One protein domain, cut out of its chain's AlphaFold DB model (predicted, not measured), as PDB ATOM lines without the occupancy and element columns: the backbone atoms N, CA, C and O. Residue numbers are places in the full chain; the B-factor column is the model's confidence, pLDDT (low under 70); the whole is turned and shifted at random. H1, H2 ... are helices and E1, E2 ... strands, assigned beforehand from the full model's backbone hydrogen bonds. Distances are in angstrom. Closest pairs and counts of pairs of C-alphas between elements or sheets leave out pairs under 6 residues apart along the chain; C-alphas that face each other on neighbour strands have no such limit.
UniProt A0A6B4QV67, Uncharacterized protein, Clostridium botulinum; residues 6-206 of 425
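This is residues 6 to 206 of the 425 residues of an uncharacterized protein of Clostridium botulinum (UniProt A0A6B4QV67). The chain is wound in stacked turns, a solenoid in which short strands of one turn lie beside those of the next along the long axis. One wall is the sheet from E3 to E20; the branched sheet E1 E2 E4 E6 E8 E9 E11 E12 E14 E15 E17 turns a corner in E4 and E6 and between E8 and E9, E11 and E12, E14 and E15, H1 caps the first end, and H2 with the hairpin E19 and E20 lies at the last. The printed part has 201 residues, with two named helices and 20 named strands in the order H1, E1 to E18, H2, E19, E20; the class is mostly strand. The nine-strand sheet, E3 E5 E7 E10 E13 E16 E18 E19 E20, is mixed, with only E19 and E20 antiparallel. The whole is compact, with a radius of gyration of the C-alphas of 16.5 A, and elongated, spanning 54 by 32 by 26 A.

H1, residues 6 to 11, only grazes the branched sheet; its closest C-alphas to E1, residues 17 to 19, are those of Arg 11 and Ile 18, 7.8 A apart. E1 and E2, residues 24 to 26, lie on one side of E4, residues 38 to 47, and E6, residues 56 to 64, on the other. All three are parallel to E4; N 18 and O 38, N 25 and O 45, and N 39 and O 57 are each 2.8 A apart, within hydrogen-bond range. E4 bends by 105 degrees at residue 43 and E6 by 89 degrees at residue 60. Opposite E4, on the other side of E6, are E8, residues 77 to 81, with N 58 and O 79 2.8 A apart, and E9, residues 84 to 86, with N 63 and O 84 2.7 A apart. E8 runs on into E9 at 93 degrees, E11, residues 103 to 107, into E12, residues 110 to 112, at 95 degrees, and E14, residues 125 to 130, into E15, residues 133 to 135, at 91 degrees. E8 is the parallel neighbour of E11, and E11 of E14, with N 106 and O 128 2.8 A apart. E9 pairs in parallel with E12, E12 with E15, and E15 with E17, residues 159 to 161, where N 134 and O 159 are 2.8 A apart. The other sheet, twisted, runs E3, residues 31 to 33, E5, 50 to 52, E7, 70 to 72, E10, 92 to 96, E13, 116 to 120, E16, 139 to 144, E18, 167 to 171, E19, 195 to 200, and E20, 203 to 206. Its pairs include N 33 and O 51 of E3 and E5, 2.8 A, and N 205 and O 198 of the hairpin E19 and E20, 2.8 A. The two sheets make a sandwich, two sheets face to face, the facing parts 10.0 A centre to centre. H2, residues 180 to 190, is on one face of the nine-strand sheet, two layers, at a height over the sheet of 9.1 A. It runs along the strands, at 13 degrees to E19 on the local plane; its closest C-alphas to E19 are those of Cys 184 and Ile 196, 6.2 A apart. E18, H2 and E19 form a strand-helix-strand unit, two parallel neighbours with a helix between, with a right-handed crossover. In H1 and H2 every O i to N i+4 pair is within hydrogen-bond range.

H1 begins at C-alpha 6, (182.713, 194.682, 151.883). From first to last C-alpha, E4 measures 18.4 A, E6 19.2 A, E14 14.7 A, H2 15.4 A and E19 16.3 A. H2 begins at C-alpha 180, (178.635, 213.885, 196.248), and E20 ends at C-alpha 206, (189.108, 211.681, 195.948).

The C-alphas farthest apart, of Asp 7 and Asn 202, are 54.3 A apart. The printed part has no cut. The link E16 to E17, 14 residues, is long. Mean pLDDT of the printed part is 93.3, and residues 66 to 68 are under 70.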
ATOM      1  N   THR A   6     183.467 194.079 152.996       93.38
ATOM      2  CA  THR A   6     182.713 194.682 151.883       93.38
ATOM      3  C   THR A   6     181.228 194.347 151.987       93.38
ATOM      4  O   THR A   6     180.382 195.220 151.796       93.38
ATOM      5  N   ASP A   7     180.907 193.101 152.332       93.31
ATOM      6  CA  ASP A   7     179.529 192.667 152.550       93.31
ATOM      7  C   ASP A   7     178.929 193.289 153.811       93.31
ATOM      8  O   ASP A   7     177.765 193.688 153.784       93.31
ATOM      9  N   LEU A   8     179.728 193.446 154.875       95.75
ATOM     10  CA  LEU A   8     179.309 194.155 156.086       95.75
ATOM     11  C   LEU A   8     178.861 195.578 155.753       95.75
ATOM     12  O   LEU A   8     177.729 195.947 156.044       95.75
ATOM     13  N   ILE A   9     179.708 196.348 155.065       94.50
ATOM     14  CA  ILE A   9     179.413 197.738 154.689       94.50
ATOM     15  C   ILE A   9     178.137 197.836 153.842       94.50
ATOM     16  O   ILE A   9     177.353 198.764 154.020       94.50
ATOM     17  N   LYS A  10     177.902 196.882 152.933       93.81
ATOM     18  CA  LYS A  10     176.698 196.876 152.088       93.81
ATOM     19  C   LYS A  10     175.417 196.559 152.861       93.81
ATOM     20  O   LYS A  10     174.358 196.997 152.430       93.81
ATOM     21  N   ARG A  11     175.493 195.785 153.948       95.19
ATOM     22  CA  ARG A  11     174.319 195.231 154.648       95.19
ATOM     23  C   ARG A  11     173.988 195.913 155.977       95.19
ATOM     24  O   ARG A  11     172.823 195.902 156.352       95.19
ATOM     25  N   ILE A  12     174.953 196.566 156.635       94.69
ATOM     26  CA  ILE A  12     174.856 197.168 157.989       94.69
ATOM     27  C   ILE A  12     173.765 198.243 158.176       94.69
ATOM     28  O   ILE A  12     173.558 198.730 159.280       94.69
ATOM     29  N   ASN A  13     173.077 198.663 157.117       95.56
ATOM     30  CA  ASN A  13     171.937 199.586 157.198       95.56
ATOM     31  C   ASN A  13     170.723 199.108 156.384       95.56
ATOM     32  O   ASN A  13     169.801 199.884 156.139       95.56
ATOM     33  N   ILE A  14     170.753 197.852 155.928       95.56
ATOM     34  CA  ILE A  14     169.680 197.189 155.177       95.56
ATOM     35  C   ILE A  14     169.051 196.086 156.031       95.56
ATOM     36  O   ILE A  14     167.839 195.903 155.995       95.56
ATOM     37  N   GLU A  15     169.871 195.340 156.772       95.06
ATOM     38  CA  GLU A  15     169.421 194.247 157.633       95.06
ATOM     39  C   GLU A  15     169.211 194.756 159.064       95.06
ATOM     40  O   GLU A  15     170.047 195.479 159.594       95.06
ATOM     41  N   GLU A  16     168.106 194.359 159.701       94.69
ATOM     42  CA  GLU A  16     167.827 194.699 161.107       94.69
ATOM     43  C   GLU A  16     168.783 193.986 162.074       94.69
ATOM     44  O   GLU A  16     169.179 194.554 163.094       94.69
ATOM     45  N   THR A  17     169.185 192.759 161.727       96.88
ATOM     46  CA  THR A  17     170.112 191.927 162.501       96.88
ATOM     47  C   THR A  17     171.257 191.465 161.614       96.88
ATOM     48  O   THR A  17     171.050 190.809 160.592       96.88
ATOM     49  N   ILE A  18     172.481 191.735 162.051       97.62
ATOM     50  CA  ILE A  18     173.710 191.296 161.398       97.62
ATOM     51  C   ILE A  18     174.326 190.163 162.214       97.62
ATOM     52  O   ILE A  18     174.530 190.281 163.416       97.62
ATOM     53  N   SER A  19     174.694 189.072 161.547       97.06
ATOM     54  CA  SER A  19     175.492 188.006 162.156       97.06
ATOM     55  C   SER A  19     176.805 187.837 161.405       97.06
ATOM     56  O   SER A  19     176.811 187.587 160.191       97.06
ATOM     57  N   LEU A  20     177.908 187.992 162.132       97.19
ATOM     58  CA  LEU A  20     179.269 187.886 161.623       97.19
ATOM     59  C   LEU A  20     179.792 186.457 161.795       97.19
ATOM     60  O   LEU A  20     179.395 185.731 162.706       97.19
ATOM     61  N   THR A  21     180.675 186.037 160.897       95.75
ATOM     62  CA  THR A  21     181.528 184.862 161.112       95.75
ATOM     63  C   THR A  21     182.765 185.272 161.923       95.75
ATOM     64  O   THR A  21     183.111 186.452 161.902       95.75
ATOM     65  N   PRO A  22     183.449 184.346 162.624       95.12
ATOM     66  CA  PRO A  22     184.632 184.644 163.446       95.12
ATOM     67  C   PRO A  22     185.861 185.012 162.593       95.12
ATOM     68  O   PRO A  22     186.817 184.254 162.479       95.12
ATOM     69  N   GLU A  23     185.813 186.187 161.973       95.56
ATOM     70  CA  GLU A  23     186.804 186.718 161.038       95.56
ATOM     71  C   GLU A  23     187.260 188.122 161.462       95.56
ATOM     72  O   GLU A  23     186.666 188.759 162.341       95.56
ATOM     73  N   ILE A  24     188.313 188.623 160.812       95.12
ATOM     74  CA  ILE A  24     188.803 189.996 160.986       95.12
ATOM     75  C   ILE A  24     188.245 190.886 159.869       95.12
ATOM     76  O   ILE A  24     188.549 190.710 158.689       95.12
ATOM     77  N   TYR A  25     187.464 191.896 160.243       94.44
ATOM     78  CA  TYR A  25     186.839 192.852 159.333       94.44
ATOM     79  C   TYR A  25     187.575 194.188 159.400       94.44
ATOM     80  O   TYR A  25     187.297 195.035 160.251       94.44
ATOM     81  N   THR A  26     188.505 194.395 158.471       92.62
ATOM     82  CA  THR A  26     189.236 195.661 158.360       92.62
ATOM     83  C   THR A  26     188.439 196.689 157.562       92.62
ATOM     84  O   THR A  26     188.102 196.470 156.392       92.62
ATOM     85  N   LEU A  27     188.159 197.827 158.196       89.62
ATOM     86  CA  LEU A  27     187.399 198.952 157.666       89.62
ATOM     87  C   LEU A  27     188.363 200.049 157.194       89.62
ATOM     88  O   LEU A  27     189.224 200.504 157.940       89.62
ATOM     89  N   LYS A  28     188.217 200.492 155.940       85.19
ATOM     90  CA  LYS A  28     189.036 201.583 155.367       85.19
ATOM     91  C   LYS A  28     188.482 202.980 155.661       85.19
ATOM     92  O   LYS A  28     189.177 203.972 155.481       85.19
ATOM     93  N   SER A  29     187.224 203.047 156.066       86.94
ATOM     94  CA  SER A  29     186.477 204.252 156.411       86.94
ATOM     95  C   SER A  29     185.589 203.941 157.616       86.94
ATOM     96  O   SER A  29     185.339 202.759 157.865       86.94
ATOM     97  N   PRO A  30     185.083 204.954 158.341       89.69
ATOM     98  CA  PRO A  30     184.165 204.716 159.445       89.69
ATOM     99  C   PRO A  30     182.971 203.852 159.034       89.69
ATOM    100  O   PRO A  30     182.321 204.135 158.024       89.69
ATOM    101  N   LEU A  31     182.689 202.802 159.806       93.75
ATOM    102  CA  LEU A  31     181.460 202.025 159.666       93.75
ATOM    103  C   LEU A  31     180.336 202.788 160.361       93.75
ATOM    104  O   LEU A  31     180.357 202.945 161.580       93.75
ATOM    105  N   ILE A  32     179.377 203.279 159.580       95.31
ATOM    106  CA  ILE A  32     178.220 204.019 160.088       95.31
ATOM    107  C   ILE A  32     177.061 203.045 160.274       95.31
ATOM    108  O   ILE A  32     176.625 202.418 159.306       95.31
ATOM    109  N   ILE A  33     176.552 202.952 161.499       96.38
ATOM    110  CA  ILE A  33     175.433 202.095 161.875       96.38
ATOM    111  C   ILE A  33     174.243 202.986 162.236       96.38
ATOM    112  O   ILE A  33     174.253 203.657 163.265       96.38
ATOM    113  N   GLY A  34     173.247 203.032 161.355       95.81
ATOM    114  CA  GLY A  34     172.080 203.914 161.452       95.81
ATOM    115  C   GLY A  34     170.725 203.203 161.432       95.81
ATOM    116  O   GLY A  34     169.765 203.783 161.916       95.81
ATOM    117  N   ASN A  35     170.636 201.962 160.935       93.62
ATOM    118  CA  ASN A  35     169.360 201.223 160.860       93.62
ATOM    119  C   ASN A  35     169.415 199.776 161.393       93.62
ATOM    120  O   ASN A  35     168.388 199.105 161.405       93.62
ATOM    121  N   THR A  36     170.585 199.273 161.797       96.31
ATOM    122  CA  THR A  36     170.712 197.923 162.380       96.31
ATOM    123  C   THR A  36     170.438 197.976 163.877       96.31
ATOM    124  O   THR A  36     171.050 198.785 164.569       96.31
ATOM    125  N   PHE A  37     169.598 197.068 164.375       96.38
ATOM    126  CA  PHE A  37     169.240 196.956 165.792       96.38
ATOM    127  C   PHE A  37     170.081 195.930 166.552       96.38
ATOM    128  O   PHE A  37     170.220 196.020 167.772       96.38
ATOM    129  N   GLU A  38     170.666 194.951 165.860       98.31
ATOM    130  CA  GLU A  38     171.474 193.922 166.511       98.31
ATOM    131  C   GLU A  38     172.669 193.472 165.665       98.31
ATOM    132  O   GLU A  38     172.551 193.227 164.464       98.31
ATOM    133  N   ILE A  39     173.828 193.310 166.311       97.88
ATOM    134  CA  ILE A  39     175.018 192.689 165.724       97.88
ATOM    135  C   ILE A  39     175.503 191.558 166.631       97.88
ATOM    136  O   ILE A  39     175.971 191.780 167.751       97.88
ATOM    137  N   LEU A  40     175.435 190.339 166.099       97.88
ATOM    138  CA  LEU A  40     175.987 189.129 166.693       97.88
ATOM    139  C   LEU A  40     177.386 188.893 166.125       97.88
ATOM    140  O   LEU A  40     177.553 188.513 164.961       97.88
ATOM    141  N   GLY A  41     178.394 189.149 166.950       94.75
ATOM    142  CA  GLY A  41     179.797 189.096 166.574       94.75
ATOM    143  C   GLY A  41     180.356 187.698 166.390       94.75
ATOM    144  O   GLY A  41     181.239 187.521 165.553       94.75
ATOM    145  N   ASN A  42     179.869 186.720 167.157       94.25
ATOM    146  CA  ASN A  42     180.366 185.341 167.162       94.25
ATOM    147  C   ASN A  42     181.904 185.235 167.289       94.25
ATOM    148  O   ASN A  42     182.515 184.369 166.666       94.25
ATOM    149  N   GLY A  43     182.546 186.126 168.055       92.25
ATOM    150  CA  GLY A  43     184.004 186.159 168.229       92.25
ATOM    151  C   GLY A  43     184.775 186.870 167.109       92.25
ATOM    152  O   GLY A  43     185.997 186.757 167.039       92.25
ATOM    153  N   SER A  44     184.088 187.592 166.223       96.62
ATOM    154  CA  SER A  44     184.722 188.401 165.177       96.62
ATOM    155  C   SER A  44     185.516 189.585 165.732       96.62
ATOM    156  O   SER A  44     185.309 190.053 166.855       96.62
ATOM    157  N   THR A  45     186.429 190.094 164.903       96.06
ATOM    158  CA  THR A  45     187.192 191.310 165.192       96.06
ATOM    159  C   THR A  45     186.861 192.405 164.185       96.06
ATOM    160  O   THR A  45     187.054 192.221 162.986       96.06
ATOM    161  N   LEU A  46     186.413 193.568 164.656       94.94
ATOM    162  CA  LEU A  46     186.234 194.765 163.837       94.94
ATOM    163  C   LEU A  46     187.443 195.690 164.001       94.94
ATOM    164  O   LEU A  46     187.776 196.102 165.115       94.94
ATOM    165  N   VAL A  47     188.093 196.024 162.882       93.19
ATOM    166  CA  VAL A  47     189.278 196.889 162.860       93.19
ATOM    167  C   VAL A  47     188.971 198.180 162.119       93.19
ATOM    168  O   VAL A  47     188.867 198.185 160.894       93.19
ATOM    169  N   GLY A  48     188.847 199.278 162.861       88.81
ATOM    170  CA  GLY A  48     188.606 200.619 162.327       88.81
ATOM    171  C   GLY A  48     187.553 201.404 163.118       88.81
ATOM    172  O   GLY A  48     186.995 200.881 164.084       88.81
ATOM    173  N   PRO A  49     187.303 202.671 162.746       90.38
ATOM    174  CA  PRO A  49     186.395 203.546 163.480       90.38
ATOM    175  C   PRO A  49     184.927 203.190 163.228       90.38
ATOM    176  O   PRO A  49     184.545 202.828 162.113       90.38
ATOM    177  N   ILE A  50     184.096 203.341 164.259       94.31
ATOM    178  CA  ILE A  50     182.659 203.049 164.200       94.31
ATOM    179  C   ILE A  50     181.860 204.259 164.678       94.31
ATOM    180  O   ILE A  50     182.180 204.880 165.694       94.31
ATOM    181  N   LEU A  51     180.806 204.579 163.931       95.69
ATOM    182  CA  LEU A  51     179.842 205.622 164.249       95.69
ATOM    183  C   LEU A  51     178.472 204.974 164.452       95.69
ATOM    184  O   LEU A  51     177.970 204.321 163.538       95.69
ATOM    185  N   ILE A  52     177.880 205.153 165.629       97.31
ATOM    186  CA  ILE A  52     176.559 204.617 165.962       97.31
ATOM    187  C   ILE A  52     175.572 205.777 166.059       97.31
ATOM    188  O   ILE A  52     175.786 206.730 166.812       97.31
ATOM    189  N   CYS A  53     174.502 205.675 165.273       96.88
ATOM    190  CA  CYS A  53     173.462 206.690 165.140       96.88
ATOM    191  C   CYS A  53     172.051 206.133 165.413       96.88
ATOM    192  O   CYS A  53     171.064 206.737 164.997       96.88
ATOM    193  N   THR A  54     171.943 204.951 166.020       97.06
ATOM    194  CA  THR A  54     170.670 204.250 166.229       97.06
ATOM    195  C   THR A  54     170.732 203.343 167.444       97.06
ATOM    196  O   THR A  54     171.821 203.031 167.935       97.06
ATOM    197  N   ASP A  55     169.564 202.929 167.917       98.25
ATOM    198  CA  ASP A  55     169.439 201.959 168.996       98.25
ATOM    199  C   ASP A  55     170.013 200.618 168.549       98.25
ATOM    200  O   ASP A  55     169.612 200.082 167.516       98.25
ATOM    201  N   ILE A  56     170.958 200.064 169.312       98.50
ATOM    202  CA  ILE A  56     171.630 198.833 168.901       98.50
ATOM    203  C   ILE A  56     172.139 197.993 170.064       98.50
ATOM    204  O   ILE A  56     172.649 198.499 171.065       98.50
ATOM    205  N   ILE A  57     172.073 196.676 169.887       98.62
ATOM    206  CA  ILE A  57     172.741 195.691 170.734       98.62
ATOM    207  C   ILE A  57     173.894 195.071 169.948       98.62
ATOM    208  O   ILE A  57     173.695 194.486 168.888       98.62
ATOM    209  N   ILE A  58     175.110 195.161 170.477       98.44
ATOM    210  CA  ILE A  58     176.299 194.550 169.886       98.44
ATOM    211  C   ILE A  58     176.883 193.546 170.875       98.44
ATOM    212  O   ILE A  58     177.112 193.869 172.041       98.44
ATOM    213  N   SER A  59     177.115 192.320 170.414       98.38
ATOM    214  CA  SER A  59     177.552 191.223 171.279       98.38
ATOM    215  C   SER A  59     178.704 190.417 170.698       98.38
ATOM    216  O   SER A  59     178.786 190.246 169.485       98.38
ATOM    217  N   ASP A  60     179.578 189.916 171.573       98.00
ATOM    218  CA  ASP A  60     180.661 188.978 171.244       98.00
ATOM    219  C   ASP A  60     181.590 189.474 170.108       98.00
ATOM    220  O   ASP A  60     181.959 188.711 169.210       98.00
ATOM    221  N   ILE A  61     181.951 190.767 170.126       97.44
ATOM    222  CA  ILE A  61     182.885 191.403 169.175       97.44
ATOM    223  C   ILE A  61     184.146 191.887 169.888       97.44
ATOM    224  O   ILE A  61     184.083 192.490 170.962       97.44
ATOM    225  N   THR A  62     185.293 191.705 169.234       97.00
ATOM    226  CA  THR A  62     186.523 192.436 169.558       97.00
ATOM    227  C   THR A  62     186.664 193.662 168.660       97.00
ATOM    228  O   THR A  62     186.723 193.549 167.441       97.00
ATOM    229  N   PHE A  63     186.755 194.847 169.245       95.31
ATOM    230  CA  PHE A  63     187.064 196.085 168.545       95.31
ATOM    231  C   PHE A  63     188.543 196.411 168.713       95.31
ATOM    232  O   PHE A  63     189.028 196.530 169.835       95.31
ATOM    233  N   SER A  64     189.260 196.588 167.608       91.12
ATOM    234  CA  SER A  64     190.690 196.901 167.619       91.12
ATOM    235  C   SER A  64     190.963 198.097 166.719       91.12
ATOM    236  O   SER A  64     190.830 197.996 165.504       91.12
ATOM    237  N   ASN A  65     191.360 199.241 167.277       72.25
ATOM    238  CA  ASN A  65     191.682 200.413 166.461       72.25
ATOM    239  C   ASN A  65     192.754 201.290 167.124       72.25
ATOM    240  O   ASN A  65     192.758 201.493 168.338       72.25
ATOM    241  N   THR A  66     193.661 201.831 166.310       67.88
ATOM    242  CA  THR A  66     194.694 202.774 166.741       67.88
ATOM    243  C   THR A  66     194.149 204.181 166.958       67.88
ATOM    244  O   THR A  66     194.696 204.895 167.789       67.88
ATOM    245  N   ASP A  67     193.063 204.581 166.291       60.84
ATOM    246  CA  ASP A  67     192.554 205.957 166.318       60.84
ATOM    247  C   ASP A  67     191.035 205.978 166.546       60.84
ATOM    248  O   ASP A  67     190.281 205.753 165.608       60.84
ATOM    249  N   ASN A  68     190.614 206.232 167.799       57.66
ATOM    250  CA  ASN A  68     189.228 206.315 168.319       57.66
ATOM    251  C   ASN A  68     188.270 205.181 167.887       57.66
ATOM    252  O   ASN A  68     187.917 205.040 166.717       57.66
ATOM    253  N   ILE A  69     187.792 204.372 168.838       80.75
ATOM    254  CA  ILE A  69     187.117 203.111 168.487       80.75
ATOM    255  C   ILE A  69     185.643 203.317 168.119       80.75
ATOM    256  O   ILE A  69     185.248 202.933 167.018       80.75
ATOM    257  N   ILE A  70     184.838 203.933 168.992       94.69
ATOM    258  CA  ILE A  70     183.385 204.063 168.789       94.69
ATOM    259  C   ILE A  70     182.882 205.440 169.223       94.69
ATOM    260  O   ILE A  70     183.198 205.909 170.318       94.69
ATOM    261  N   ARG A  71     182.058 206.070 168.381       95.88
ATOM    262  CA  ARG A  71     181.376 207.337 168.678       95.88
ATOM    263  C   ARG A  71     179.863 207.168 168.588       95.88
ATOM    264  O   ARG A  71     179.370 206.628 167.598       95.88
ATOM    265  N   LEU A  72     179.153 207.648 169.603       97.00
ATOM    266  CA  LEU A  72     177.691 207.724 169.653       97.00
ATOM    267  C   LEU A  72     177.299 209.183 169.417       97.00
ATOM    268  O   LEU A  72     177.777 210.067 170.131       97.00
ATOM    269  N   THR A  73     176.511 209.443 168.372       94.06
ATOM    270  CA  THR A  73     176.332 210.816 167.851       94.06
ATOM    271  C   THR A  73     174.893 211.284 167.728       94.06
ATOM    272  O   THR A  73     174.651 212.382 167.232       94.06
ATOM    273  N   SER A  74     173.935 210.476 168.159       93.62
ATOM    274  CA  SER A  74     172.511 210.797 168.098       93.62
ATOM    275  C   SER A  74     171.786 210.296 169.337       93.62
ATOM    276  O   SER A  74     172.357 209.571 170.154       93.62
ATOM    277  N   ASP A  75     170.515 210.668 169.445       96.94
ATOM    278  CA  ASP A  75     169.622 210.168 170.485       96.94
ATOM    279  C   ASP A  75     169.403 208.674 170.225       96.94
ATOM    280  O   ASP A  75     168.714 208.297 169.276       96.94
ATOM    281  N   CYS A  76     170.147 207.839 170.951       96.75
ATOM    282  CA  CYS A  76     170.171 206.395 170.766       96.75
ATOM    283  C   CYS A  76     170.565 205.665 172.050       96.75
ATOM    284  O   CYS A  76     171.304 206.183 172.888       96.75
ATOM    285  N   SER A  77     170.101 204.429 172.176       98.06
ATOM    286  CA  SER A  77     170.403 203.500 173.254       98.06
ATOM    287  C   SER A  77     171.277 202.361 172.738       98.06
ATOM    288  O   SER A  77     170.864 201.555 171.904       98.06
ATOM    289  N   VAL A  78     172.508 202.290 173.234       98.69
ATOM    290  CA  VAL A  78     173.517 201.340 172.762       98.69
ATOM    291  C   VAL A  78     173.902 200.384 173.877       98.69
ATOM    292  O   VAL A  78     174.303 200.797 174.968       98.69
ATOM    293  N   VAL A  79     173.838 199.087 173.582       98.75
ATOM    294  CA  VAL A  79     174.191 198.018 174.513       98.75
ATOM    295  C   VAL A  79     175.343 197.197 173.952       98.75
ATOM    296  O   VAL A  79     175.216 196.592 172.892       98.75
ATOM    297  N   PHE A  80     176.440 197.090 174.697       98.62
ATOM    298  CA  PHE A  80     177.519 196.145 174.402       98.62
ATOM    299  C   PHE A  80     177.518 195.000 175.419       98.62
ATOM    300  O   PHE A  80     177.479 195.239 176.629       98.62
ATOM    301  N   LYS A  81     177.579 193.756 174.933       98.56
ATOM    302  CA  LYS A  81     177.622 192.542 175.763       98.56
ATOM    303  C   LYS A  81     178.802 191.664 175.365       98.56
ATOM    304  O   LYS A  81     178.934 191.339 174.191       98.56
ATOM    305  N   ASN A  82     179.618 191.234 176.327       98.44
ATOM    306  CA  ASN A  82     180.762 190.345 176.068       98.44
ATOM    307  C   ASN A  82     181.746 190.899 175.013       98.44
ATOM    308  O   ASN A  82     182.359 190.145 174.257       98.44
ATOM    309  N   CYS A  83     181.864 192.223 174.910       98.25
ATOM    310  CA  CYS A  83     182.715 192.859 173.909       98.25
ATOM    311  C   CYS A  83     184.104 193.154 174.478       98.25
ATOM    312  O   CYS A  83     184.246 193.518 175.646       98.25
ATOM    313  N   THR A  84     185.125 193.056 173.633       97.50
ATOM    314  CA  THR A  84     186.504 193.423 173.982       97.50
ATOM    315  C   THR A  84     186.932 194.646 173.183       97.50
ATOM    316  O   THR A  84     186.694 194.714 171.985       97.50
ATOM    317  N   PHE A  85     187.583 195.608 173.827       96.44
ATOM    318  CA  PHE A  85     188.093 196.831 173.218       96.44
ATOM    319  C   PHE A  85     189.609 196.872 173.391       96.44
ATOM    320  O   PHE A  85     190.107 196.833 174.515       96.44
ATOM    321  N   LEU A  86     190.342 196.963 172.282       94.25
ATOM    322  CA  LEU A  86     191.802 196.970 172.242       94.25
ATOM    323  C   LEU A  86     192.303 198.311 171.695       94.25
ATOM    324  O   LEU A  86     192.015 198.670 170.550       94.25
ATOM    325  N   GLY A  87     193.040 199.048 172.527       91.31
ATOM    326  CA  GLY A  87     193.566 200.377 172.222       91.31
ATOM    327  C   GLY A  87     195.092 200.457 172.178       91.31
ATOM    328  O   GLY A  87     195.809 199.457 172.175       91.31
ATOM    329  N   ASN A  88     195.599 201.693 172.135       87.94
ATOM    330  CA  ASN A  88     197.024 202.025 172.021       87.94
ATOM    331  C   ASN A  88     197.521 203.037 173.077       87.94
ATOM    332  O   ASN A  88     198.498 203.750 172.841       87.94
ATOM    333  N   ASN A  89     196.839 203.125 174.223       85.19
ATOM    334  CA  ASN A  89     197.130 204.012 175.360       85.19
ATOM    335  C   ASN A  89     196.927 205.520 175.130       85.19
ATOM    336  O   ASN A  89     197.263 206.310 176.011       85.19
ATOM    337  N   LYS A  90     196.390 205.950 173.981       86.00
ATOM    338  CA  LYS A  90     196.219 207.387 173.676       86.00
ATOM    339  C   LYS A  90     194.773 207.865 173.684       86.00
ATOM    340  O   LYS A  90     194.517 209.014 174.023       86.00
ATOM    341  N   ASN A  91     193.850 206.993 173.302       87.19
ATOM    342  CA  ASN A  91     192.494 207.387 172.933       87.19
ATOM    343  C   ASN A  91     191.449 206.939 173.954       87.19
ATOM    344  O   ASN A  91     191.764 206.198 174.892       87.19
ATOM    345  N   SER A  92     190.209 207.383 173.725       92.06
ATOM    346  CA  SER A  92     189.033 206.799 174.365       92.06
ATOM    347  C   SER A  92     188.483 205.629 173.552       92.06
ATOM    348  O   SER A  92     188.483 205.701 172.320       92.06
ATOM    349  N   ALA A  93     188.002 204.569 174.208       94.56
ATOM    350  CA  ALA A  93     187.366 203.464 173.486       94.56
ATOM    351  C   ALA A  93     185.974 203.876 172.977       94.56
ATOM    352  O   ALA A  93     185.708 203.801 171.780       94.56
ATOM    353  N   ILE A  94     185.111 204.368 173.866       96.75
ATOM    354  CA  ILE A  94     183.751 204.802 173.531       96.75
ATOM    355  C   ILE A  94     183.581 206.272 173.907       96.75
ATOM    356  O   ILE A  94     183.901 206.675 175.026       96.75
ATOM    357  N   ILE A  95     183.066 207.076 172.979       96.00
ATOM    358  CA  ILE A  95     182.777 208.498 173.191       96.00
ATOM    359  C   ILE A  95     181.290 208.742 172.936       96.00
ATOM    360  O   ILE A  95     180.806 208.491 171.832       96.00
ATOM    361  N   LEU A  96     180.582 209.252 173.944       97.00
ATOM    362  CA  LEU A  96     179.236 209.801 173.785       97.00
ATOM    363  C   LEU A  96     179.385 211.291 173.481       97.00
ATOM    364  O   LEU A  96     179.852 212.049 174.331       97.00
ATOM    365  N   GLU A  97     179.074 211.712 172.258       95.50
ATOM    366  CA  GLU A  97     179.299 213.094 171.825       95.50
ATOM    367  C   GLU A  97     178.405 214.091 172.575       95.50
ATOM    368  O   GLU A  97     177.321 213.750 173.057       95.50
ATOM    369  N   ASN A  98     178.857 215.345 172.657       95.06
ATOM    370  CA  ASN A  98     178.104 216.425 173.302       95.06
ATOM    371  C   ASN A  98     176.694 216.537 172.716       95.06
ATOM    372  O   ASN A  98     176.538 216.575 171.494       95.06
ATOM    373  N   HIS A  99     175.690 216.644 173.587       95.50
ATOM    374  CA  HIS A  99     174.286 216.842 173.212       95.50
ATOM    375  C   HIS A  99     173.695 215.727 172.341       95.50
ATOM    376  O   HIS A  99     172.636 215.918 171.739       95.50
ATOM    377  N   SER A 100     174.355 214.565 172.267       94.25
ATOM    378  CA  SER A 100     173.825 213.429 171.513       94.25
ATOM    379  C   SER A 100     172.616 212.803 172.201       94.25
ATOM    380  O   SER A 100     171.796 212.226 171.504       94.25
ATOM    381  N   LYS A 101     172.439 212.978 173.521       96.75
ATOM    382  CA  LYS A 101     171.375 212.322 174.305       96.75
ATOM    383  C   LYS A 101     171.471 210.800 174.276       96.75
ATOM    384  O   LYS A 101     170.493 210.099 174.511       96.75
ATOM    385  N   SER A 102     172.662 210.279 174.001       97.75
ATOM    386  CA  SER A 102     172.873 208.848 173.925       97.75
ATOM    387  C   SER A 102     172.836 208.211 175.313       97.75
ATOM    388  O   SER A 102     173.288 208.782 176.311       97.75
ATOM    389  N   THR A 103     172.345 206.978 175.356       98.38
ATOM    390  CA  THR A 103     172.383 206.101 176.521       98.38
ATOM    391  C   THR A 103     173.305 204.923 176.232       98.38
ATOM    392  O   THR A 103     173.146 204.236 175.227       98.38
ATOM    393  N   LEU A 104     174.277 204.677 177.112       98.62
ATOM    394  CA  LEU A 104     175.215 203.561 176.997       98.62
ATOM    395  C   LEU A 104     174.984 202.531 178.105       98.62
ATOM    396  O   LEU A 104     174.896 202.872 179.287       98.62
ATOM    397  N   SER A 105     174.959 201.262 177.708       98.75
ATOM    398  CA  SER A 105     174.925 200.099 178.589       98.75
ATOM    399  C   SER A 105     176.024 199.102 178.226       98.75
ATOM    400  O   SER A 105     176.191 198.723 177.068       98.75
ATOM    401  N   LEU A 106     176.769 198.641 179.225       98.62
ATOM    402  CA  LEU A 106     177.910 197.739 179.077       98.62
ATOM    403  C   LEU A 106     177.791 196.580 180.066       98.62
ATOM    404  O   LEU A 106     177.620 196.801 181.266       98.62
ATOM    405  N   LYS A 107     177.905 195.345 179.569       98.62
ATOM    406  CA  LYS A 107     177.891 194.143 180.408       98.62
ATOM    407  C   LYS A 107     178.965 193.149 179.993       98.62
ATOM    408  O   LYS A 107     178.998 192.734 178.834       98.62
ATOM    409  N   ASN A 108     179.778 192.712 180.954       98.44
ATOM    410  CA  ASN A 108     180.847 191.731 180.739       98.44
ATOM    411  C   ASN A 108     181.824 192.155 179.623       98.44
ATOM    412  O   ASN A 108     182.239 191.351 178.793       98.44
ATOM    413  N   CYS A 109     182.130 193.451 179.546       98.44
ATOM    414  CA  CYS A 109     183.045 194.000 178.545       98.44
ATOM    415  C   CYS A 109     184.460 194.184 179.100       98.44
ATOM    416  O   CYS A 109     184.634 194.502 180.277       98.44
ATOM    417  N   ILE A 110     185.461 194.052 178.231       97.81
ATOM    418  CA  ILE A 110     186.879 194.195 178.575       97.81
ATOM    419  C   ILE A 110     187.470 195.360 177.789       97.81
ATOM    420  O   ILE A 110     187.318 195.430 176.573       97.81
ATOM    421  N   PHE A 111     188.177 196.256 178.466       96.19
ATOM    422  CA  PHE A 111     188.903 197.370 177.864       96.19
ATOM    423  C   PHE A 111     190.389 197.221 178.160       96.19
ATOM    424  O   PHE A 111     190.762 197.056 179.316       96.19
ATOM    425  N   HIS A 112     191.229 197.308 177.133       94.31
ATOM    426  CA  HIS A 112     192.666 197.109 177.263       94.31
ATOM    427  C   HIS A 112     193.444 198.218 176.537       94.31
ATOM    428  O   HIS A 112     193.228 198.449 175.346       94.31
ATOM    429  N   ASN A 113     194.377 198.872 177.239       92.56
ATOM    430  CA  ASN A 113     195.276 199.921 176.726       92.56
ATOM    431  C   ASN A 113     194.575 201.204 176.225       92.56
ATOM    432  O   ASN A 113     194.656 201.551 175.042       92.56
ATOM    433  N   PHE A 114     193.939 201.970 177.114       92.06
ATOM    434  CA  PHE A 114     193.325 203.266 176.767       92.06
ATOM    435  C   PHE A 114     193.776 204.402 177.676       92.06
ATOM    436  O   PHE A 114     194.153 204.188 178.824       92.06
ATOM    437  N   PHE A 115     193.656 205.640 177.192       91.62
ATOM    438  CA  PHE A 115     193.667 206.770 178.115       91.62
ATOM    439  C   PHE A 115     192.394 206.736 178.971       91.62
ATOM    440  O   PHE A 115     192.481 206.605 180.192       91.62
ATOM    441  N   SER A 116     191.227 206.748 178.321       93.75
ATOM    442  CA  SER A 116     189.934 206.504 178.967       93.75
ATOM    443  C   SER A 116     189.160 205.374 178.301       93.75
ATOM    444  O   SER A 116     189.187 205.246 177.087       93.75
ATOM    445  N   ALA A 117     188.441 204.537 179.041       95.12
ATOM    446  CA  ALA A 117     187.582 203.553 178.378       95.12
ATOM    447  C   ALA A 117     186.321 204.219 177.804       95.12
ATOM    448  O   ALA A 117     186.005 204.045 176.629       95.12
ATOM    449  N   ILE A 118     185.648 205.045 178.601       96.94
ATOM    450  CA  ILE A 118     184.387 205.699 178.249       96.94
ATOM    451  C   ILE A 118     184.526 207.203 178.492       96.94
ATOM    452  O   ILE A 118     184.995 207.617 179.550       96.94
ATOM    453  N   SER A 119     184.092 208.023 177.537       95.69
ATOM    454  CA  SER A 119     183.919 209.470 177.706       95.69
ATOM    455  C   SER A 119     182.430 209.806 177.679       95.69
ATOM    456  O   SER A 119     181.790 209.638 176.640       95.69
ATOM    457  N   VAL A 120     181.882 210.257 178.810       95.69
ATOM    458  CA  VAL A 120     180.456 210.602 178.960       95.69
ATOM    459  C   VAL A 120     180.319 212.116 178.944       95.69
ATOM    460  O   VAL A 120     180.367 212.746 179.994       95.69
ATOM    461  N   ASN A 121     180.193 212.701 177.754       94.69
ATOM    462  CA  ASN A 121     180.113 214.153 177.619       94.69
ATOM    463  C   ASN A 121     178.680 214.685 177.875       94.69
ATOM    464  O   ASN A 121     177.788 213.916 178.226       94.69
ATOM    465  N   GLU A 122     178.440 215.987 177.671       94.94
ATOM    466  CA  GLU A 122     177.193 216.679 178.056       94.94
ATOM    467  C   GLU A 122     175.903 216.033 177.521       94.94
ATOM    468  O   GLU A 122     175.844 215.612 176.365       94.94
ATOM    469  N   ASP A 123     174.860 216.048 178.362       95.50
ATOM    470  CA  ASP A 123     173.506 215.524 178.101       95.50
ATOM    471  C   ASP A 123     173.432 214.017 177.784       95.50
ATOM    472  O   ASP A 123     172.505 213.583 177.108       95.50
ATOM    473  N   ASN A 124     174.376 213.202 178.262       97.50
ATOM    474  CA  ASN A 124     174.393 211.757 178.005       97.50
ATOM    475  C   ASN A 124     174.178 210.904 179.254       97.50
ATOM    476  O   ASN A 124     174.431 211.339 180.377       97.50
ATOM    477  N   THR A 125     173.778 209.649 179.055       97.56
ATOM    478  CA  THR A 125     173.515 208.708 180.149       97.56
ATOM    479  C   THR A 125     174.426 207.486 180.069       97.56
ATOM    480  O   THR A 125     174.462 206.785 179.060       97.56
ATOM    481  N   LEU A 126     175.127 207.185 181.164       97.81
ATOM    482  CA  LEU A 126     175.691 205.859 181.414       97.81
ATOM    483  C   LEU A 126     174.718 205.100 182.320       97.81
ATOM    484  O   LEU A 126     174.686 205.321 183.536       97.81
ATOM    485  N   ASP A 127     173.900 204.242 181.711       97.81
ATOM    486  CA  ASP A 127     172.791 203.575 182.398       97.81
ATOM    487  C   ASP A 127     173.207 202.259 183.060       97.81
ATOM    488  O   ASP A 127     172.796 201.976 184.182       97.81
ATOM    489  N   LEU A 128     174.067 201.470 182.410       98.06
ATOM    490  CA  LEU A 128     174.554 200.193 182.936       98.06
ATOM    491  C   LEU A 128     176.054 200.048 182.692       98.06
ATOM    492  O   LEU A 128     176.531 200.223 181.572       98.06
ATOM    493  N   LEU A 129     176.789 199.652 183.731       98.19
ATOM    494  CA  LEU A 129     178.173 199.207 183.610       98.19
ATOM    495  C   LEU A 129     178.412 198.089 184.623       98.19
ATOM    496  O   LEU A 129     178.601 198.350 185.813       98.19
ATOM    497  N   GLN A 130     178.353 196.848 184.155       98.00
ATOM    498  CA  GLN A 130     178.328 195.680 185.026       98.00
ATOM    499  C   GLN A 130     179.339 194.615 184.599       98.00
ATOM    500  O   GLN A 130     179.393 194.234 183.427       98.00
ATOM    501  N   ASP A 131     180.067 194.082 185.583       97.69
ATOM    502  CA  ASP A 131     181.040 192.996 185.413       97.69
ATOM    503  C   ASP A 131     182.107 193.318 184.338       97.69
ATOM    504  O   ASP A 131     182.566 192.434 183.617       97.69
ATOM    505  N   CYS A 132     182.484 194.593 184.175       97.88
ATOM    506  CA  CYS A 132     183.494 195.021 183.206       97.88
ATOM    507  C   CYS A 132     184.908 195.063 183.799       97.88
ATOM    508  O   CYS A 132     185.116 195.387 184.972       97.88
ATOM    509  N   LEU A 133     185.894 194.808 182.942       97.19
ATOM    510  CA  LEU A 133     187.316 194.838 183.274       97.19
ATOM    511  C   LEU A 133     188.031 195.950 182.497       97.19
ATOM    512  O   LEU A 133     187.926 196.027 181.274       97.19
ATOM    513  N   PHE A 134     188.781 196.788 183.208       96.19
ATOM    514  CA  PHE A 134     189.574 197.882 182.652       96.19
ATOM    515  C   PHE A 134     191.057 197.627 182.916       96.19
ATOM    516  O   PHE A 134     191.557 197.870 184.016       96.19
ATOM    517  N   GLU A 135     191.765 197.127 181.911       94.50
ATOM    518  CA  GLU A 135     193.185 196.803 181.983       94.50
ATOM    519  C   GLU A 135     194.027 197.899 181.336       94.50
ATOM    520  O   GLU A 135     193.799 198.295 180.190       94.50
ATOM    521  N   PHE A 136     195.039 198.383 182.057       92.00
ATOM    522  CA  PHE A 136     195.972 199.393 181.543       92.00
ATOM    523  C   PHE A 136     195.282 200.687 181.062       92.00
ATOM    524  O   PHE A 136     195.826 201.431 180.251       92.00
ATOM    525  N   CYS A 137     194.076 200.978 181.562       91.88
ATOM    526  CA  CYS A 137     193.405 202.260 181.348       91.88
ATOM    527  C   CYS A 137     193.906 203.296 182.364       91.88
ATOM    528  O   CYS A 137     194.063 202.950 183.533       91.88
ATOM    529  N   ASN A 138     194.101 204.567 181.997       91.94
ATOM    530  CA  ASN A 138     194.354 205.598 183.020       91.94
ATOM    531  C   ASN A 138     193.068 205.929 183.786       91.94
ATOM    532  O   ASN A 138     193.075 205.961 185.019       91.94
ATOM    533  N   VAL A 139     191.974 206.117 183.041       94.62
ATOM    534  CA  VAL A 139     190.640 206.422 183.562       94.62
ATOM    535  C   VAL A 139     189.614 205.434 182.986       94.62
ATOM    536  O   VAL A 139     189.660 205.139 181.798       94.62
ATOM    537  N   ALA A 140     188.671 204.897 183.763       95.81
ATOM    538  CA  ALA A 140     187.601 204.072 183.178       95.81
ATOM    539  C   ALA A 140     186.497 204.952 182.565       95.81
ATOM    540  O   ALA A 140     186.224 204.855 181.371       95.81
ATOM    541  N   ILE A 141     185.924 205.868 183.345       96.62
ATOM    542  CA  ILE A 141     184.873 206.803 182.926       96.62
ATOM    543  C   ILE A 141     185.398 208.231 183.068       96.62
ATOM    544  O   ILE A 141     185.755 208.669 184.162       96.62
ATOM    545  N   ASN A 142     185.443 208.971 181.969       94.69
ATOM    546  CA  ASN A 142     186.007 210.311 181.927       94.69
ATOM    547  C   ASN A 142     185.022 211.336 181.352       94.69
ATOM    548  O   ASN A 142     184.003 210.985 180.758       94.69
ATOM    549  N   ASN A 143     185.380 212.607 181.528       90.81
ATOM    550  CA  ASN A 143     184.669 213.779 181.031       90.81
ATOM    551  C   ASN A 143     183.201 213.871 181.468       90.81
ATOM    552  O   ASN A 143     182.397 214.430 180.736       90.81
ATOM    553  N   VAL A 144     182.862 213.365 182.661       92.69
ATOM    554  CA  VAL A 144     181.503 213.481 183.209       92.69
ATOM    555  C   VAL A 144     181.237 214.941 183.586       92.69
ATOM    556  O   VAL A 144     181.897 215.516 184.463       92.69
ATOM    557  N   VAL A 145     180.295 215.557 182.878       92.12
ATOM    558  CA  VAL A 145     180.043 217.010 182.868       92.12
ATOM    559  C   VAL A 145     178.545 217.308 183.003       92.12
ATOM    560  O   VAL A 145     177.742 216.416 183.293       92.12
ATOM    561  N   LYS A 146     178.156 218.575 182.827       91.44
ATOM    562  CA  LYS A 146     176.781 219.070 182.954       91.44
ATOM    563  C   LYS A 146     175.743 218.159 182.287       91.44
ATOM    564  O   LYS A 146     175.942 217.686 181.171       91.44
ATOM    565  N   ASN A 147     174.625 217.955 182.990       92.31
ATOM    566  CA  ASN A 147     173.462 217.163 182.566       92.31
ATOM    567  C   ASN A 147     173.742 215.686 182.226       92.31
ATOM    568  O   ASN A 147     172.825 214.987 181.803       92.31
ATOM    569  N   SER A 148     174.970 215.198 182.425       94.19
ATOM    570  CA  SER A 148     175.256 213.771 182.306       94.19
ATOM    571  C   SER A 148     174.551 213.010 183.429       94.19
ATOM    572  O   SER A 148     174.427 213.524 184.542       94.19
ATOM    573  N   ILE A 149     174.127 211.778 183.170       94.75
ATOM    574  CA  ILE A 149     173.487 210.910 184.163       94.75
ATOM    575  C   ILE A 149     174.342 209.655 184.344       94.75
ATOM    576  O   ILE A 149     174.654 208.953 183.385       94.75
ATOM    577  N   ILE A 150     174.711 209.372 185.595       95.00
ATOM    578  CA  ILE A 150     175.463 208.177 185.996       95.00
ATOM    579  C   ILE A 150     174.582 207.366 186.949       95.00
ATOM    580  O   ILE A 150     174.368 207.764 188.097       95.00
ATOM    581  N   ASN A 151     174.064 206.225 186.491       93.00
ATOM    582  CA  ASN A 151     173.169 205.389 187.290       93.00
ATOM    583  C   ASN A 151     173.953 204.514 188.288       93.00
ATOM    584  O   ASN A 151     174.278 203.359 188.020       93.00
ATOM    585  N   ILE A 152     174.259 205.055 189.472       92.25
ATOM    586  CA  ILE A 152     175.146 204.410 190.461       92.25
ATOM    587  C   ILE A 152     174.728 202.996 190.891       92.25
ATOM    588  O   ILE A 152     175.577 202.203 191.294       92.25
ATOM    589  N   HIS A 153     173.436 202.659 190.844       91.38
ATOM    590  CA  HIS A 153     172.954 201.345 191.277       91.38
ATOM    591  C   HIS A 153     173.239 200.255 190.240       91.38
ATOM    592  O   HIS A 153     173.489 199.103 190.608       91.38
ATOM    593  N   SER A 154     173.270 200.647 188.970       94.94
ATOM    594  CA  SER A 154     173.563 199.795 187.821       94.94
ATOM    595  C   SER A 154     175.060 199.719 187.498       94.94
ATOM    596  O   SER A 154     175.464 198.910 186.668       94.94
ATOM    597  N   ILE A 155     175.899 200.526 188.156       96.56
ATOM    598  CA  ILE A 155     177.356 200.484 187.994       96.56
ATOM    599  C   ILE A 155     177.978 199.667 189.128       96.56
ATOM    600  O   ILE A 155     178.204 200.175 190.230       96.56
ATOM    601  N   ASN A 156     178.230 198.381 188.880       96.81
ATOM    602  CA  ASN A 156     178.690 197.449 189.909       96.81
ATOM    603  C   ASN A 156     179.605 196.340 189.368       96.81
ATOM    604  O   ASN A 156     179.609 196.038 188.177       96.81
ATOM    605  N   ASN A 157     180.370 195.731 190.279       95.38
ATOM    606  CA  ASN A 157     181.262 194.598 190.021       95.38
ATOM    607  C   ASN A 157     182.318 194.846 188.933       95.38
ATOM    608  O   ASN A 157     182.805 193.907 188.309       95.38
ATOM    609  N   ASN A 158     182.702 196.102 188.712       96.38
ATOM    610  CA  ASN A 158     183.767 196.422 187.772       96.38
ATOM    611  C   ASN A 158     185.141 196.364 188.451       96.38
ATOM    612  O   ASN A 158     185.269 196.619 189.654       96.38
ATOM    613  N   LEU A 159     186.175 196.063 187.663       94.50
ATOM    614  CA  LEU A 159     187.558 195.973 188.129       94.50
ATOM    615  C   LEU A 159     188.483 196.828 187.262       94.50
ATOM    616  O   LEU A 159     188.451 196.747 186.038       94.50
ATOM    617  N   MET A 160     189.347 197.613 187.907       92.81
ATOM    618  CA  MET A 160     190.501 198.237 187.257       92.81
ATOM    619  C   MET A 160     191.767 197.471 187.621       92.81
ATOM    620  O   MET A 160     192.011 197.198 188.796       92.81
ATOM    621  N   PHE A 161     192.580 197.142 186.621       88.31
ATOM    622  CA  PHE A 161     193.784 196.341 186.792       88.31
ATOM    623  C   PHE A 161     194.970 196.958 186.044       88.31
ATOM    624  O   PHE A 161     194.852 197.370 184.892       88.31
ATOM    625  N   ASN A 162     196.133 197.021 186.704       82.06
ATOM    626  CA  ASN A 162     197.374 197.586 186.152       82.06
ATOM    627  C   ASN A 162     197.229 198.999 185.545       82.06
ATOM    628  O   ASN A 162     197.935 199.377 184.609       82.06
ATOM    629  N   SER A 163     196.325 199.800 186.098       81.69
ATOM    630  CA  SER A 163     196.067 201.179 185.692       81.69
ATOM    631  C   SER A 163     197.004 202.148 186.416       81.69
ATOM    632  O   SER A 163     197.042 202.168 187.645       81.69
ATOM    633  N   LYS A 164     197.740 202.997 185.683       72.94
ATOM    634  CA  LYS A 164     198.739 203.908 186.282       72.94
ATOM    635  C   LYS A 164     198.132 204.861 187.318       72.94
ATOM    636  O   LYS A 164     198.685 205.015 188.401       72.94
ATOM    637  N   GLU A 165     197.009 205.495 186.982       75.88
ATOM    638  CA  GLU A 165     196.285 206.397 187.896       75.88
ATOM    639  C   GLU A 165     195.128 205.697 188.623       75.88
ATOM    640  O   GLU A 165     194.702 206.160 189.685       75.88
ATOM    641  N   SER A 166     194.659 204.565 188.075       84.19
ATOM    642  CA  SER A 166     193.568 203.736 188.613       84.19
ATOM    643  C   SER A 166     192.287 204.523 188.929       84.19
ATOM    644  O   SER A 166     191.599 204.215 189.902       84.19
ATOM    645  N   ILE A 167     191.964 205.550 188.130       93.88
ATOM    646  CA  ILE A 167     190.768 206.383 188.324       93.88
ATOM    647  C   ILE A 167     189.581 205.724 187.621       93.88
ATOM    648  O   ILE A 167     189.525 205.640 186.400       93.88
ATOM    649  N   PHE A 168     188.590 205.275 188.376       96.00
ATOM    650  CA  PHE A 168     187.390 204.668 187.812       96.00
ATOM    651  C   PHE A 168     186.443 205.703 187.222       96.00
ATOM    652  O   PHE A 168     185.936 205.513 186.122       96.00
ATOM    653  N   LEU A 169     186.233 206.821 187.911       96.44
ATOM    654  CA  LEU A 169     185.418 207.912 187.392       96.44
ATOM    655  C   LEU A 169     186.090 209.249 187.681       96.44
ATOM    656  O   LEU A 169     186.515 209.488 188.811       96.44
ATOM    657  N   ASN A 170     186.159 210.098 186.655       95.25
ATOM    658  CA  ASN A 170     186.637 211.472 186.739       95.25
ATOM    659  C   ASN A 170     185.530 212.457 186.328       95.25
ATOM    660  O   ASN A 170     185.119 212.466 185.162       95.25
ATOM    661  N   PHE A 171     185.054 213.280 187.268       94.31
ATOM    662  CA  PHE A 171     184.009 214.282 187.018       94.31
ATOM    663  C   PHE A 171     184.486 215.722 187.240       94.31
ATOM    664  O   PHE A 171     185.360 215.999 188.064       94.31
ATOM    665  N   SER A 172     183.883 216.657 186.504       89.69
ATOM    666  CA  SER A 172     184.176 218.093 186.603       89.69
ATOM    667  C   SER A 172     183.199 218.839 187.520       89.69
ATOM    668  O   SER A 172     182.130 218.328 187.845       89.69
ATOM    669  N   GLU A 173     183.510 220.100 187.838       88.62
ATOM    670  CA  GLU A 173     182.650 220.995 188.637       88.62
ATOM    671  C   GLU A 173     181.258 221.227 188.038       88.62
ATOM    672  O   GLU A 173     180.333 221.604 188.752       88.62
ATOM    673  N   SER A 174     181.094 220.993 186.735       90.69
ATOM    674  CA  SER A 174     179.810 221.148 186.046       90.69
ATOM    675  C   SER A 174     178.852 219.968 186.248       90.69
ATOM    676  O   SER A 174     177.657 220.099 185.977       90.69
ATOM    677  N   PHE A 175     179.354 218.818 186.707       92.31
ATOM    678  CA  PHE A 175     178.535 217.642 186.974       92.31
ATOM    679  C   PHE A 175     177.823 217.812 188.311       92.31
ATOM    680  O   PHE A 175     178.496 217.895 189.331       92.31
ATOM    681  N   ASN A 176     176.488 217.872 188.314       87.31
ATOM    682  CA  ASN A 176     175.687 218.204 189.494       87.31
ATOM    683  C   ASN A 176     175.068 216.956 190.141       87.31
ATOM    684  O   ASN A 176     174.334 216.222 189.482       87.31
ATOM    685  N   ILE A 177     175.329 216.752 191.434       88.50
ATOM    686  CA  ILE A 177     174.750 215.681 192.255       88.50
ATOM    687  C   ILE A 177     174.326 216.269 193.605       88.50
ATOM    688  O   ILE A 177     175.051 217.074 194.182       88.50
ATOM    689  N   GLU A 178     173.182 215.835 194.140       87.06
ATOM    690  CA  GLU A 178     172.670 216.315 195.434       87.06
ATOM    691  C   GLU A 178     173.590 215.963 196.619       87.06
ATOM    692  O   GLU A 178     173.812 216.792 197.499       87.06
ATOM    693  N   ASP A 179     174.154 214.750 196.632       89.50
ATOM    694  CA  ASP A 179     175.087 214.275 197.661       89.50
ATOM    695  C   ASP A 179     176.317 213.590 197.038       89.50
ATOM    696  O   ASP A 179     176.346 212.376 196.803       89.50
ATOM    697  N   TYR A 180     177.366 214.380 196.793       91.75
ATOM    698  CA  TYR A 180     178.635 213.885 196.248       91.75
ATOM    699  C   TYR A 180     179.337 212.871 197.155       91.75
ATOM    700  O   TYR A 180     180.024 211.986 196.644       91.75
ATOM    701  N   HIS A 181     179.188 212.965 198.481       91.81
ATOM    702  CA  HIS A 181     179.873 212.050 199.395       91.81
ATOM    703  C   HIS A 181     179.274 210.654 199.279       91.81
ATOM    704  O   HIS A 181     180.000 209.675 199.089       91.81
ATOM    705  N   ASN A 182     177.943 210.563 199.336       90.31
ATOM    706  CA  ASN A 182     177.261 209.290 199.164       90.31
ATOM    707  C   ASN A 182     177.486 208.718 197.758       90.31
ATOM    708  O   ASN A 182     177.802 207.535 197.643       90.31
ATOM    709  N   PHE A 183     177.417 209.554 196.716       93.06
ATOM    710  CA  PHE A 183     177.732 209.151 195.342       93.06
ATOM    711  C   PHE A 183     179.122 208.506 195.235       93.06
ATOM    712  O   PHE A 183     179.239 207.370 194.776       93.06
ATOM    713  N   CYS A 184     180.166 209.195 195.709       94.25
ATOM    714  CA  CYS A 184     181.543 208.713 195.604       94.25
ATOM    715  C   CYS A 184     181.753 207.417 196.396       94.25
ATOM    716  O   CYS A 184     182.333 206.462 195.876       94.25
ATOM    717  N   PHE A 185     181.269 207.352 197.641       92.50
ATOM    718  CA  PHE A 185     181.453 206.169 198.476       92.50
ATOM    719  C   PHE A 185     180.684 204.948 197.966       92.50
ATOM    720  O   PHE A 185     181.232 203.845 197.979       92.50
ATOM    721  N   GLU A 186     179.434 205.115 197.523       92.94
ATOM    722  CA  GLU A 186     178.645 204.011 196.973       92.94
ATOM    723  C   GLU A 186     179.267 203.484 195.685       92.94
ATOM    724  O   GLU A 186     179.524 202.282 195.587       92.94
ATOM    725  N   LEU A 187     179.585 204.377 194.742       94.50
ATOM    726  CA  LEU A 187     180.179 203.996 193.465       94.50
ATOM    727  C   LEU A 187     181.525 203.291 193.662       94.50
ATOM    728  O   LEU A 187     181.740 202.226 193.088       94.50
ATOM    729  N   SER A 188     182.400 203.829 194.517       93.62
ATOM    730  CA  SER A 188     183.683 203.196 194.840       93.62
ATOM    731  C   SER A 188     183.478 201.803 195.447       93.62
ATOM    732  O   SER A 188     184.016 200.816 194.948       93.62
ATOM    733  N   SER A 189     182.635 201.680 196.478       92.06
ATOM    734  CA  SER A 189     182.437 200.406 197.188       92.06
ATOM    735  C   SER A 189     181.824 199.295 196.326       92.06
ATOM    736  O   SER A 189     182.182 198.131 196.494       92.06
ATOM    737  N   ARG A 190     180.948 199.639 195.372       92.25
ATOM    738  CA  ARG A 190     180.335 198.692 194.421       92.25
ATOM    739  C   ARG A 190     181.301 198.200 193.346       92.25
ATOM    740  O   ARG A 190     180.999 197.221 192.670       92.25
ATOM    741  N   ASN A 191     182.440 198.869 193.189       92.56
ATOM    742  CA  ASN A 191     183.435 198.608 192.152       92.56
ATOM    743  C   ASN A 191     184.802 198.347 192.788       92.56
ATOM    744  O   ASN A 191     185.801 198.960 192.429       92.56
ATOM    745  N   SER A 192     184.830 197.459 193.788       88.62
ATOM    746  CA  SER A 192     186.061 196.999 194.449       88.62
ATOM    747  C   SER A 192     186.914 198.120 195.062       88.62
ATOM    748  O   SER A 192     188.138 198.034 195.072       88.62
ATOM    749  N   PHE A 193     186.270 199.171 195.579       89.88
ATOM    750  CA  PHE A 193     186.921 200.379 196.106       89.88
ATOM    751  C   PHE A 193     187.775 201.125 195.073       89.88
ATOM    752  O   PHE A 193     188.774 201.759 195.419       89.88
ATOM    753  N   ALA A 194     187.386 201.079 193.796       90.25
ATOM    754  CA  ALA A 194     188.075 201.834 192.763       90.25
ATOM    755  C   ALA A 194     187.993 203.350 193.024       90.25
ATOM    756  O   ALA A 194     187.042 203.854 193.637       90.25
ATOM    757  N   ARG A 195     189.023 204.080 192.586       94.06
ATOM    758  CA  ARG A 195     189.202 205.499 192.906       94.06
ATOM    759  C   ARG A 195     188.252 206.371 192.088       94.06
ATOM    760  O   ARG A 195     188.273 206.330 190.864       94.06
ATOM    761  N   ILE A 196     187.465 207.198 192.755       95.12
ATOM    762  CA  ILE A 196     186.631 208.241 192.160       95.12
ATOM    763  C   ILE A 196     187.325 209.569 192.416       95.12
ATOM    764  O   ILE A 196     187.676 209.861 193.558       95.12
ATOM    765  N   LEU A 197     187.525 210.350 191.361       95.06
ATOM    766  CA  LEU A 197     188.133 211.669 191.422       95.06
ATOM    767  C   LEU A 197     187.158 212.697 190.852       95.06
ATOM    768  O   LEU A 197     186.521 212.471 189.825       95.06
ATOM    769  N   GLY A 198     187.057 213.850 191.489       92.94
ATOM    770  CA  GLY A 198     186.336 214.954 190.891       92.94
ATOM    771  C   GLY A 198     186.377 216.216 191.717       92.94
ATOM    772  O   GLY A 198     186.981 216.282 192.789       92.94
ATOM    773  N   LYS A 199     185.749 217.253 191.180       91.19
ATOM    774  CA  LYS A 199     185.673 218.567 191.811       91.19
ATOM    775  C   LYS A 199     184.235 219.044 191.789       91.19
ATOM    776  O   LYS A 199     183.548 218.842 190.796       91.19
ATOM    777  N   SER A 200     183.792 219.673 192.868       88.00
ATOM    778  CA  SER A 200     182.540 220.426 192.899       88.00
ATOM    779  C   SER A 200     182.740 221.684 193.725       88.00
ATOM    780  O   SER A 200     183.167 221.616 194.881       88.00
ATOM    781  N   SER A 201     182.430 222.836 193.130       83.75
ATOM    782  CA  SER A 201     182.666 224.147 193.739       83.75
ATOM    783  C   SER A 201     184.119 224.280 194.228       83.75
ATOM    784  O   SER A 201     185.040 224.254 193.424       83.75
ATOM    785  N   ASN A 202     184.337 224.355 195.545       83.25
ATOM    786  CA  ASN A 202     185.661 224.496 196.156       83.25
ATOM    787  C   ASN A 202     186.180 223.193 196.793       83.25
ATOM    788  O   ASN A 202     187.152 223.224 197.546       83.25
ATOM    789  N   THR A 203     185.527 222.055 196.544       87.62
ATOM    790  CA  THR A 203     185.864 220.771 197.169       87.62
ATOM    791  C   THR A 203     186.359 219.781 196.126       87.62
ATOM    792  O   THR A 203     185.714 219.542 195.104       87.62
ATOM    793  N   VAL A 204     187.513 219.177 196.408       91.06
ATOM    794  CA  VAL A 204     188.046 218.044 195.649       91.06
ATOM    795  C   VAL A 204     187.615 216.759 196.345       91.06
ATOM    796  O   VAL A 204     187.867 216.589 197.537       91.06
ATOM    797  N   PHE A 205     186.982 215.865 195.591       93.31
ATOM    798  CA  PHE A 205     186.584 214.533 196.025       93.31
ATOM    799  C   PHE A 205     187.576 213.522 195.472       93.31
ATOM    800  O   PHE A 205     187.815 213.489 194.266       93.31
ATOM    801  N   ASP A 206     188.150 212.702 196.344       94.50
ATOM    802  CA  ASP A 206     189.108 211.681 195.948       94.50
ATOM    803  C   ASP A 206     188.978 210.466 196.866       94.50
ATOM    804  O   ASP A 206     189.393 210.493 198.024       94.50
TER     805      ASP A 206